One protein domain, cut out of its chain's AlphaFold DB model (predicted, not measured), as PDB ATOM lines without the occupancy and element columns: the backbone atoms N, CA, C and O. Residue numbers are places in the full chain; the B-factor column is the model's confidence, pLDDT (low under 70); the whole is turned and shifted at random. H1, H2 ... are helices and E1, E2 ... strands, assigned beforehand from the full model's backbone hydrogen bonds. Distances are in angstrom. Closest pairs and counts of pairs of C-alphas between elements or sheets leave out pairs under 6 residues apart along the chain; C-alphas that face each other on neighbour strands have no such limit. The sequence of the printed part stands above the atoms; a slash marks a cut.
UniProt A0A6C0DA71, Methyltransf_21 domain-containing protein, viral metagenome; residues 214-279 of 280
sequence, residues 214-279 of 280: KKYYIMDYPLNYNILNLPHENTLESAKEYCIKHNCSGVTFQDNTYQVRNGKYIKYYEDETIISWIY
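Overview. This is residues 214 to 279 of the 280 residues of the protein "Methyltransf_21 domain-containing protein" of viral metagenome (UniProt A0A6C0DA71). A small antiparallel sheet, E3-E2-E5, has helix H1 over one face, making two layers; the antiparallel pair E1 and E4 packs through E1 on E2 and E5. The printed 66 residues, under half in named elements, hold one helix and five strands, E1 H1 E2 E3 E4 E5, mixed class. The whole is compact, radius of gyration of the C-alphas 10.6 A, spanning 28 by 23 by 18 A.

Along the chain. Find C-alpha 216 at (55.918, 27.619, -26.828): E1 runs to 218. H1, residues 236 to 245, is 14.2 A long; E2, 250 to 254, 13.0 A; E3, 257 to 261, 12.0 A. E4 is 266 to 268; E5, 275 to 278, ends at (52.690, 31.229, -18.092).

Arrangement. In the hairpin E2 and E3, look for N 252 and O 259, 2.9 A apart; beside E2, E5 has O 275 2.7 A from N 253. H1, every O i to N i+4 pair within hydrogen-bond range, is on this sheet at height 8.3 A, along the strands; its closest C-alpha pair with E3 is Ala 239 and Val 260, 6.0 A. N 217 of E1 is 3.0 A from O 267 of E4.

Size, cuts and confidence. C-alphas 245 and 270 are farthest apart, 30.3 A. The E1 to H1 link is long; the printed part has no cut and no printed residue is under 70 in pLDDT.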
ATOM      1  N   LYS A 214      55.551  33.226 -27.885       95.62
ATOM      2  CA  LYS A 214      55.279  32.577 -29.180       95.62
ATOM      3  C   LYS A 214      56.094  31.299 -29.331       95.62
ATOM      4  O   LYS A 214      57.203  31.259 -28.821       95.62
ATOM      5  N   LYS A 215      55.599  30.316 -30.094       96.19
ATOM      6  CA  LYS A 215      56.284  29.035 -30.383       96.19
ATOM      7  C   LYS A 215      56.496  28.143 -29.158       96.19
ATOM      8  O   LYS A 215      57.219  27.156 -29.238       96.19
ATOM      9  N   TYR A 216      55.865  28.451 -28.025       96.69
ATOM     10  CA  TYR A 216      55.918  27.619 -26.828       96.69
ATOM     11  C   TYR A 216      54.522  27.248 -26.360       96.69
ATOM     12  O   TYR A 216      53.611  28.077 -26.371       96.69
ATOM     13  N   TYR A 217      54.368  26.009 -25.902       96.25
ATOM     14  CA  TYR A 217      53.122  25.506 -25.333       96.25
ATOM     15  C   TYR A 217      53.349  24.692 -24.067       96.25
ATOM     16  O   TYR A 217      54.434  24.159 -23.824       96.25
ATOM     17  N   ILE A 218      52.291  24.585 -23.268       96.94
ATOM     18  CA  ILE A 218      52.236  23.729 -22.089       96.94
ATOM     19  C   ILE A 218      51.456  22.462 -22.470       96.94
ATOM     20  O   ILE A 218      50.337  22.545 -22.975       96.94
ATOM     21  N   MET A 219      52.033  21.281 -22.238       92.44
ATOM     22  CA  MET A 219      51.461  20.024 -22.745       92.44
ATOM     23  C   MET A 219      50.166  19.596 -22.056       92.44
ATOM     24  O   MET A 219      49.166  19.332 -22.725       92.44
ATOM     25  N   ASP A 220      50.193  19.469 -20.733       96.38
ATOM     26  CA  ASP A 220      49.143  18.738 -20.027       96.38
ATOM     27  C   ASP A 220      47.911  19.613 -19.809       96.38
ATOM     28  O   ASP A 220      48.019  20.830 -19.647       96.38
ATOM     29  N   TYR A 221      46.734  18.997 -19.772       96.62
ATOM     30  CA  TYR A 221      45.493  19.670 -19.397       96.62
ATOM     31  C   TYR A 221      45.216  19.519 -17.894       96.62
ATOM     32  O   TYR A 221      45.641  18.533 -17.281       96.62
ATOM     33  N   PRO A 222      44.476  20.457 -17.279       96.00
ATOM     34  CA  PRO A 222      43.894  20.252 -15.959       96.00
ATOM     35  C   PRO A 222      42.974  19.023 -15.937       96.00
ATOM     36  O   PRO A 222      42.403  18.625 -16.956       96.00
ATOM     37  N   LEU A 223      42.787  18.433 -14.755       93.25
ATOM     38  CA  LEU A 223      41.860  17.317 -14.579       93.25
ATOM     39  C   LEU A 223      40.439  17.731 -15.006       93.25
ATOM     40  O   LEU A 223      39.959  18.791 -14.612       93.25
ATOM     41  N   ASN A 224      39.761  16.873 -15.777       90.25
ATOM     42  CA  ASN A 224      38.407  17.095 -16.312       90.25
ATOM     43  C   ASN A 224      38.260  18.287 -17.280       90.25
ATOM     44  O   ASN A 224      37.141  18.734 -17.535       90.25
ATOM     45  N   TYR A 225      39.355  18.803 -17.840       95.19
ATOM     46  CA  TYR A 225      39.297  19.866 -18.839       95.19
ATOM     47  C   TYR A 225      38.887  19.307 -20.213       95.19
ATOM     48  O   TYR A 225      39.545  18.415 -20.748       95.19
ATOM     49  N   ASN A 226      37.800  19.825 -20.790       93.38
ATOM     50  CA  ASN A 226      37.281  19.389 -22.085       93.38
ATOM     51  C   ASN A 226      37.455  20.491 -23.137       93.38
ATOM     52  O   ASN A 226      36.778  21.513 -23.089       93.38
ATOM     53  N   ILE A 227      38.323  20.264 -24.122       93.25
ATOM     54  CA  ILE A 227      38.583  21.235 -25.196       93.25
ATOM     55  C   ILE A 227      37.405  21.424 -26.159       93.25
ATOM     56  O   ILE A 227      37.291  22.468 -26.787       93.25
ATOM     57  N   LEU A 228      36.518  20.429 -26.274       92.94
ATOM     58  CA  LEU A 228      35.326  20.502 -27.127       92.94
ATOM     59  C   LEU A 228      34.164  21.224 -26.432       92.94
ATOM     60  O   LEU A 228      33.195  21.602 -27.084       92.94
ATOM     61  N   ASN A 229      34.247  21.392 -25.111       95.06
ATOM     62  CA  ASN A 229      33.272  22.106 -24.299       95.06
ATOM     63  C   ASN A 229      34.008  22.835 -23.170       95.06
ATOM     64  O   ASN A 229      34.111  22.318 -22.052       95.06
ATOM     65  N   LEU A 230      34.576  23.994 -23.507       95.56
ATOM     66  CA  LEU A 230      35.438  24.752 -22.608       95.56
ATOM     67  C   LEU A 230      34.696  25.098 -21.306       95.56
ATOM     68  O   LEU A 230      33.556  25.560 -21.348       95.56
ATOM     69  N   PRO A 231      35.334  24.932 -20.133       95.81
ATOM     70  CA  PRO A 231      34.721  25.263 -18.846       95.81
ATOM     71  C   PRO A 231      34.762  26.770 -18.526       95.81
ATOM     72  O   PRO A 231      34.513  27.171 -17.391       95.81
ATOM     73  N   HIS A 232      35.131  27.593 -19.506       97.06
ATOM     74  CA  HIS A 232      35.255  29.044 -19.447       97.06
ATOM     75  C   HIS A 232      34.970  29.620 -20.846       97.06
ATOM     76  O   HIS A 232      34.908  28.877 -21.828       97.06
ATOM     77  N   GLU A 233      34.805  30.938 -20.959       97.62
ATOM     78  CA  GLU A 233      34.608  31.582 -22.262       97.62
ATOM     79  C   GLU A 233      35.887  31.497 -23.104       97.62
ATOM     80  O   GLU A 233      36.994  31.468 -22.563       97.62
ATOM     81  N   ASN A 234      35.765  31.479 -24.435       97.62
ATOM     82  CA  ASN A 234      36.927  31.440 -25.329       97.62
ATOM     83  C   ASN A 234      37.595  32.824 -25.467       97.62
ATOM     84  O   ASN A 234      37.716  33.370 -26.562       97.62
ATOM     85  N   THR A 235      38.004  33.398 -24.339       98.31
ATOM     86  CA  THR A 235      38.747  34.655 -24.218       98.31
ATOM     87  C   THR A 235      39.973  34.432 -23.334       98.31
ATOM     88  O   THR A 235      39.994  33.526 -22.493       98.31
ATOM     89  N   LEU A 236      41.015  35.247 -23.516       98.38
ATOM     90  CA  LEU A 236      42.239  35.127 -22.725       98.38
ATOM     91  C   LEU A 236      41.964  35.390 -21.241       98.38
ATOM     92  O   LEU A 236      42.478  34.682 -20.380       98.38
ATOM     93  N   GLU A 237      41.153  36.399 -20.948       98.50
ATOM     94  CA  GLU A 237      40.802  36.837 -19.602       98.50
ATOM     95  C   GLU A 237      40.068  35.724 -18.846       98.50
ATOM     96  O   GLU A 237      40.504  35.334 -17.764       98.50
ATOM     97  N   SER A 238      39.037  35.128 -19.458       98.44
ATOM     98  CA  SER A 238      38.281  34.030 -18.843       98.44
ATOM     99  C   SER A 238      39.153  32.783 -18.624       98.44
ATOM    100  O   SER A 238      39.088  32.145 -17.569       98.44
ATOM    101  N   ALA A 239      40.047  32.467 -19.569       98.50
ATOM    102  CA  ALA A 239      41.008  31.376 -19.416       98.50
ATOM    103  C   ALA A 239      42.023  31.641 -18.285       98.50
ATOM    104  O   ALA A 239      42.329  30.736 -17.506       98.50
ATOM    105  N   LYS A 240      42.525  32.878 -18.149       98.56
ATOM    106  CA  LYS A 240      43.429  33.276 -17.057       98.56
ATOM    107  C   LYS A 240      42.747  33.175 -15.695       98.56
ATOM    108  O   LYS A 240      43.332  32.608 -14.776       98.56
ATOM    109  N   GLU A 241      41.512  33.652 -15.570       98.44
ATOM    110  CA  GLU A 241      40.722  33.523 -14.340       98.44
ATOM    111  C   GLU A 241      40.513  32.055 -13.953       98.44
ATOM    112  O   GLU A 241      40.737  31.672 -12.800       98.44
ATOM    113  N   TYR A 242      40.151  31.204 -14.921       98.12
ATOM    114  CA  TYR A 242      40.022  29.766 -14.695       98.12
ATOM    115  C   TYR A 242      41.354  29.141 -14.256       98.12
ATOM    116  O   TYR A 242      41.376  28.343 -13.314       98.12
ATOM    117  N   CYS A 243      42.460  29.511 -14.909       98.12
ATOM    118  CA  CYS A 243      43.807  29.049 -14.584       98.12
ATOM    119  C   CYS A 243      44.200  29.415 -13.147       98.12
ATOM    120  O   CYS A 243      44.641  28.538 -12.408       98.12
ATOM    121  N   ILE A 244      43.987  30.667 -12.726       97.75
ATOM    122  CA  ILE A 244      44.260  31.129 -11.354       97.75
ATOM    123  C   ILE A 244      43.408  30.341 -10.356       97.75
ATOM    124  O   ILE A 244      43.936  29.780  -9.397       97.75
ATOM    125  N   LYS A 245      42.095  30.239 -10.609       96.81
ATOM    126  CA  LYS A 245      41.143  29.549  -9.725       96.81
ATOM    127  C   LYS A 245      41.527  28.090  -9.458       96.81
ATOM    128  O   LYS A 245      41.307  27.598  -8.354       96.81
ATOM    129  N   HIS A 246      42.088  27.409 -10.453       96.00
ATOM    130  CA  HIS A 246      42.490  26.002 -10.357       96.00
ATOM    131  C   HIS A 246      44.006  25.819 -10.204       96.00
ATOM    132  O   HIS A 246      44.494  24.698 -10.334       96.00
ATOM    133  N   ASN A 247      44.747  26.903  -9.945       95.75
ATOM    134  CA  ASN A 247      46.202  26.921  -9.795       95.75
ATOM    135  C   ASN A 247      46.950  26.162 -10.912       95.75
ATOM    136  O   ASN A 247      47.860  25.371 -10.657       95.75
ATOM    137  N   CYS A 248      46.528  26.369 -12.159       97.44
ATOM    138  CA  CYS A 248      47.122  25.725 -13.328       97.44
ATOM    139  C   CYS A 248      48.463  26.381 -13.725       97.44
ATOM    140  O   CYS A 248      48.912  27.360 -13.122       97.44
ATOM    141  N   SER A 249      49.141  25.820 -14.726       97.88
ATOM    142  CA  SER A 249      50.457  26.296 -15.180       97.88
ATOM    143  C   SER A 249      50.374  27.497 -16.122       97.88
ATOM    144  O   SER A 249      51.307  28.293 -16.180       97.88
ATOM    145  N   GLY A 250      49.287  27.634 -16.881       98.25
ATOM    146  CA  GLY A 250      49.106  28.766 -17.781       98.25
ATOM    147  C   GLY A 250      48.010  28.555 -18.816       98.25
ATOM    148  O   GLY A 250      47.176  27.655 -18.705       98.25
ATOM    149  N   VAL A 251      48.036  29.397 -19.844       98.50
ATOM    150  CA  VAL A 251      47.104  29.370 -20.975       98.50
ATOM    151  C   VAL A 251      47.907  29.271 -22.264       98.50
ATOM    152  O   VAL A 251      48.890  29.989 -22.424       98.50
ATOM    153  N   THR A 252      47.473  28.426 -23.191       98.31
ATOM    154  CA  THR A 252      48.021  28.336 -24.548       98.31
ATOM    155  C   THR A 252      46.901  28.621 -25.541       98.31
ATOM    156  O   THR A 252      45.856  27.978 -25.501       98.31
ATOM    157  N   PHE A 253      47.113  29.581 -26.436       97.88
ATOM    158  CA  PHE A 253      46.279  29.784 -27.609       97.88
ATOM    159  C   PHE A 253      46.748  28.857 -28.730       97.88
ATOM    160  O   PHE A 253      47.904  28.922 -29.152       97.88
ATOM    161  N   GLN A 254      45.851  27.979 -29.169       95.25
ATOM    162  CA  GLN A 254      46.065  27.021 -30.250       95.25
ATOM    163  C   GLN A 254      44.705  26.660 -30.864       95.25
ATOM    164  O   GLN A 254      43.690  26.656 -30.163       95.25
ATOM    165  N   ASP A 255      44.660  26.386 -32.169       93.50
ATOM    166  CA  ASP A 255      43.439  25.975 -32.880       93.50
ATOM    167  C   ASP A 255      42.253  26.942 -32.673       93.50
ATOM    168  O   ASP A 255      41.108  26.530 -32.502       93.50
ATOM    169  N   ASN A 256      42.533  28.253 -32.651       95.00
ATOM    170  CA  ASN A 256      41.566  29.326 -32.370       95.00
ATOM    171  C   ASN A 256      40.882  29.243 -30.992       95.00
ATOM    172  O   ASN A 256      39.790  29.786 -30.793       95.00
ATOM    173  N   THR A 257      41.522  28.587 -30.024       96.69
ATOM    174  CA  THR A 257      40.995  28.431 -28.665       96.69
ATOM    175  C   THR A 257      42.026  28.801 -27.609       96.69
ATOM    176  O   THR A 257      43.203  28.460 -27.727       96.69
ATOM    177  N   TYR A 258      41.586  29.485 -26.554       98.12
ATOM    178  CA  TYR A 258      42.374  29.687 -25.342       98.12
ATOM    179  C   TYR A 258      42.233  28.454 -24.458       98.12
ATOM    180  O   TYR A 258      41.182  28.213 -23.876       98.12
ATOM    181  N   GLN A 259      43.287  27.656 -24.370       97.88
ATOM    182  CA  GLN A 259      43.274  26.391 -23.653       97.88
ATOM    183  C   GLN A 259      44.046  26.541 -22.344       97.88
ATOM    184  O   GLN A 259      45.229  26.880 -22.351       97.88
ATOM    185  N   VAL A 260      43.400  26.277 -21.210       98.31
ATOM    186  CA  VAL A 260      44.084  26.229 -19.913       98.31
ATOM    187  C   VAL A 260      44.890  24.941 -19.832       98.31
ATOM    188  O   VAL A 260      44.393  23.854 -20.127       98.31
ATOM    189  N   ARG A 261      46.149  25.067 -19.419       98.06
ATOM    190  CA  ARG A 261      47.123  23.979 -19.379       98.06
ATOM    191  C   ARG A 261      47.767  23.879 -18.001       98.06
ATOM    192  O   ARG A 261      47.931  24.866 -17.287       98.06
ATOM    193  N   ASN A 262      48.158  22.671 -17.628       97.56
ATOM    194  CA  ASN A 262      48.697  22.332 -16.318       97.56
ATOM    195  C   ASN A 262      49.939  21.432 -16.400       97.56
ATOM    196  O   ASN A 262      50.161  20.604 -15.527       97.56
ATOM    197  N   GLY A 263      50.735  21.545 -17.462       97.25
ATOM    198  CA  GLY A 263      51.977  20.783 -17.618       97.25
ATOM    199  C   GLY A 263      53.129  21.311 -16.767       97.25
ATOM    200  O   GLY A 263      53.123  22.465 -16.340       97.25
ATOM    201  N   LYS A 264      54.135  20.460 -16.536       97.75
ATOM    202  CA  LYS A 264      55.335  20.808 -15.752       97.75
ATOM    203  C   LYS A 264      56.251  21.796 -16.460       97.75
ATOM    204  O   LYS A 264      56.828  22.651 -15.806       97.75
ATOM    205  N   TYR A 265      56.384  21.668 -17.775       98.06
ATOM    206  CA  TYR A 265      57.358  22.407 -18.570       98.06
ATOM    207  C   TYR A 265      56.703  22.978 -19.820       98.06
ATOM    208  O   TYR A 265      55.747  22.393 -20.345       98.06
ATOM    209  N   ILE A 266      57.262  24.073 -20.330       97.31
ATOM    210  CA  ILE A 266      56.958  24.532 -21.684       97.31
ATOM    211  C   ILE A 266      57.812  23.780 -22.702       97.31
ATOM    212  O   ILE A 266      58.941  23.371 -22.410       97.31
ATOM    213  N   LYS A 267      57.280  23.606 -23.909       95.56
ATOM    214  CA  LYS A 267      57.990  23.006 -25.040       95.56
ATOM    215  C   LYS A 267      57.947  23.918 -26.245       95.56
ATOM    216  O   LYS A 267      56.912  24.524 -26.509       95.56
ATOM    217  N   TYR A 268      59.062  23.967 -26.964       94.50
ATOM    218  CA  TYR A 268      59.141  24.645 -28.248       94.50
ATOM    219  C   TYR A 268      58.357  23.863 -29.309       94.50
ATOM    220  O   TYR A 268      58.422  22.632 -29.360       94.50
ATOM    221  N   TYR A 269      57.649  24.585 -30.164       92.25
ATOM    222  CA  TYR A 269      56.954  24.071 -31.330       92.25
ATOM    223  C   TYR A 269      57.061  25.104 -32.449       92.25
ATOM    224  O   TYR A 269      56.769  26.278 -32.234       92.25
ATOM    225  N   GLU A 270      57.502  24.684 -33.634       88.19
ATOM    226  CA  GLU A 270      57.814  25.583 -34.753       88.19
ATOM    227  C   GLU A 270      56.550  26.072 -35.487       88.19
ATOM    228  O   GLU A 270      56.389  25.896 -36.690       88.19
ATOM    229  N   ASP A 271      55.642  26.692 -34.738       91.69
ATOM    230  CA  ASP A 271      54.414  27.313 -35.220       91.69
ATOM    231  C   ASP A 271      54.211  28.656 -34.507       91.69
ATOM    232  O   ASP A 271      54.080  28.733 -33.283       91.69
ATOM    233  N   GLU A 272      54.199  29.739 -35.283       87.56
ATOM    234  CA  GLU A 272      54.035  31.104 -34.770       87.56
ATOM    235  C   GLU A 272      52.621  31.417 -34.293       87.56
ATOM    236  O   GLU A 272      52.423  32.403 -33.579       87.56
ATOM    237  N   THR A 273      51.647  30.585 -34.663       93.94
ATOM    238  CA  THR A 273      50.261  30.713 -34.207       93.94
ATOM    239  C   THR A 273      50.076  30.211 -32.777       93.94
ATOM    240  O   THR A 273      49.119  30.613 -32.112       93.94
ATOM    241  N   ILE A 274      51.014  29.399 -32.272       96.44
ATOM    242  CA  ILE A 274      51.018  28.936 -30.887       96.44
ATOM    243  C   ILE A 274      51.597  30.017 -29.985       96.44
ATOM    244  O   ILE A 274      52.740  30.458 -30.143       96.44
ATOM    245  N   ILE A 275      50.803  30.413 -28.995       97.31
ATOM    246  CA  ILE A 275      51.154  31.470 -28.047       97.31
ATOM    247  C   ILE A 275      50.794  31.017 -26.637       97.31
ATOM    248  O   ILE A 275      49.676  30.567 -26.409       97.31
ATOM    249  N   SER A 276      51.704  31.169 -25.679       97.94
ATOM    250  CA  SER A 276      51.444  30.850 -24.272       97.94
ATOM    251  C   SER A 276      51.613  32.038 -23.339       97.94
ATOM    252  O   SER A 276      52.440  32.913 -23.564       97.94
ATOM    253  N   TRP A 277      50.856  32.021 -22.248       98.06
ATOM    254  CA  TRP A 277      51.015  32.891 -21.089       98.06
ATOM    255  C   TRP A 277      51.188  31.999 -19.869       98.06
ATOM    256  O   TRP A 277      50.295  31.212 -19.541       98.06
ATOM    257  N   ILE A 278      52.335  32.103 -19.209       97.75
ATOM    258  CA  ILE A 278      52.690  31.229 -18.092       97.75
ATOM    259  C   ILE A 278      52.302  31.917 -16.792       97.75
ATOM    260  O   ILE A 278      52.588  33.099 -16.629       97.75
ATOM    261  N   TYR A 279      51.639  31.191 -15.893       97.56
ATOM    262  CA  TYR A 279      51.290  31.696 -14.569       97.56
ATOM    263  C   TYR A 279      52.441  31.418 -13.598       97.56
ATOM    264  O   TYR A 279      52.729  30.254 -13.294       97.56
TER     265      TYR A 279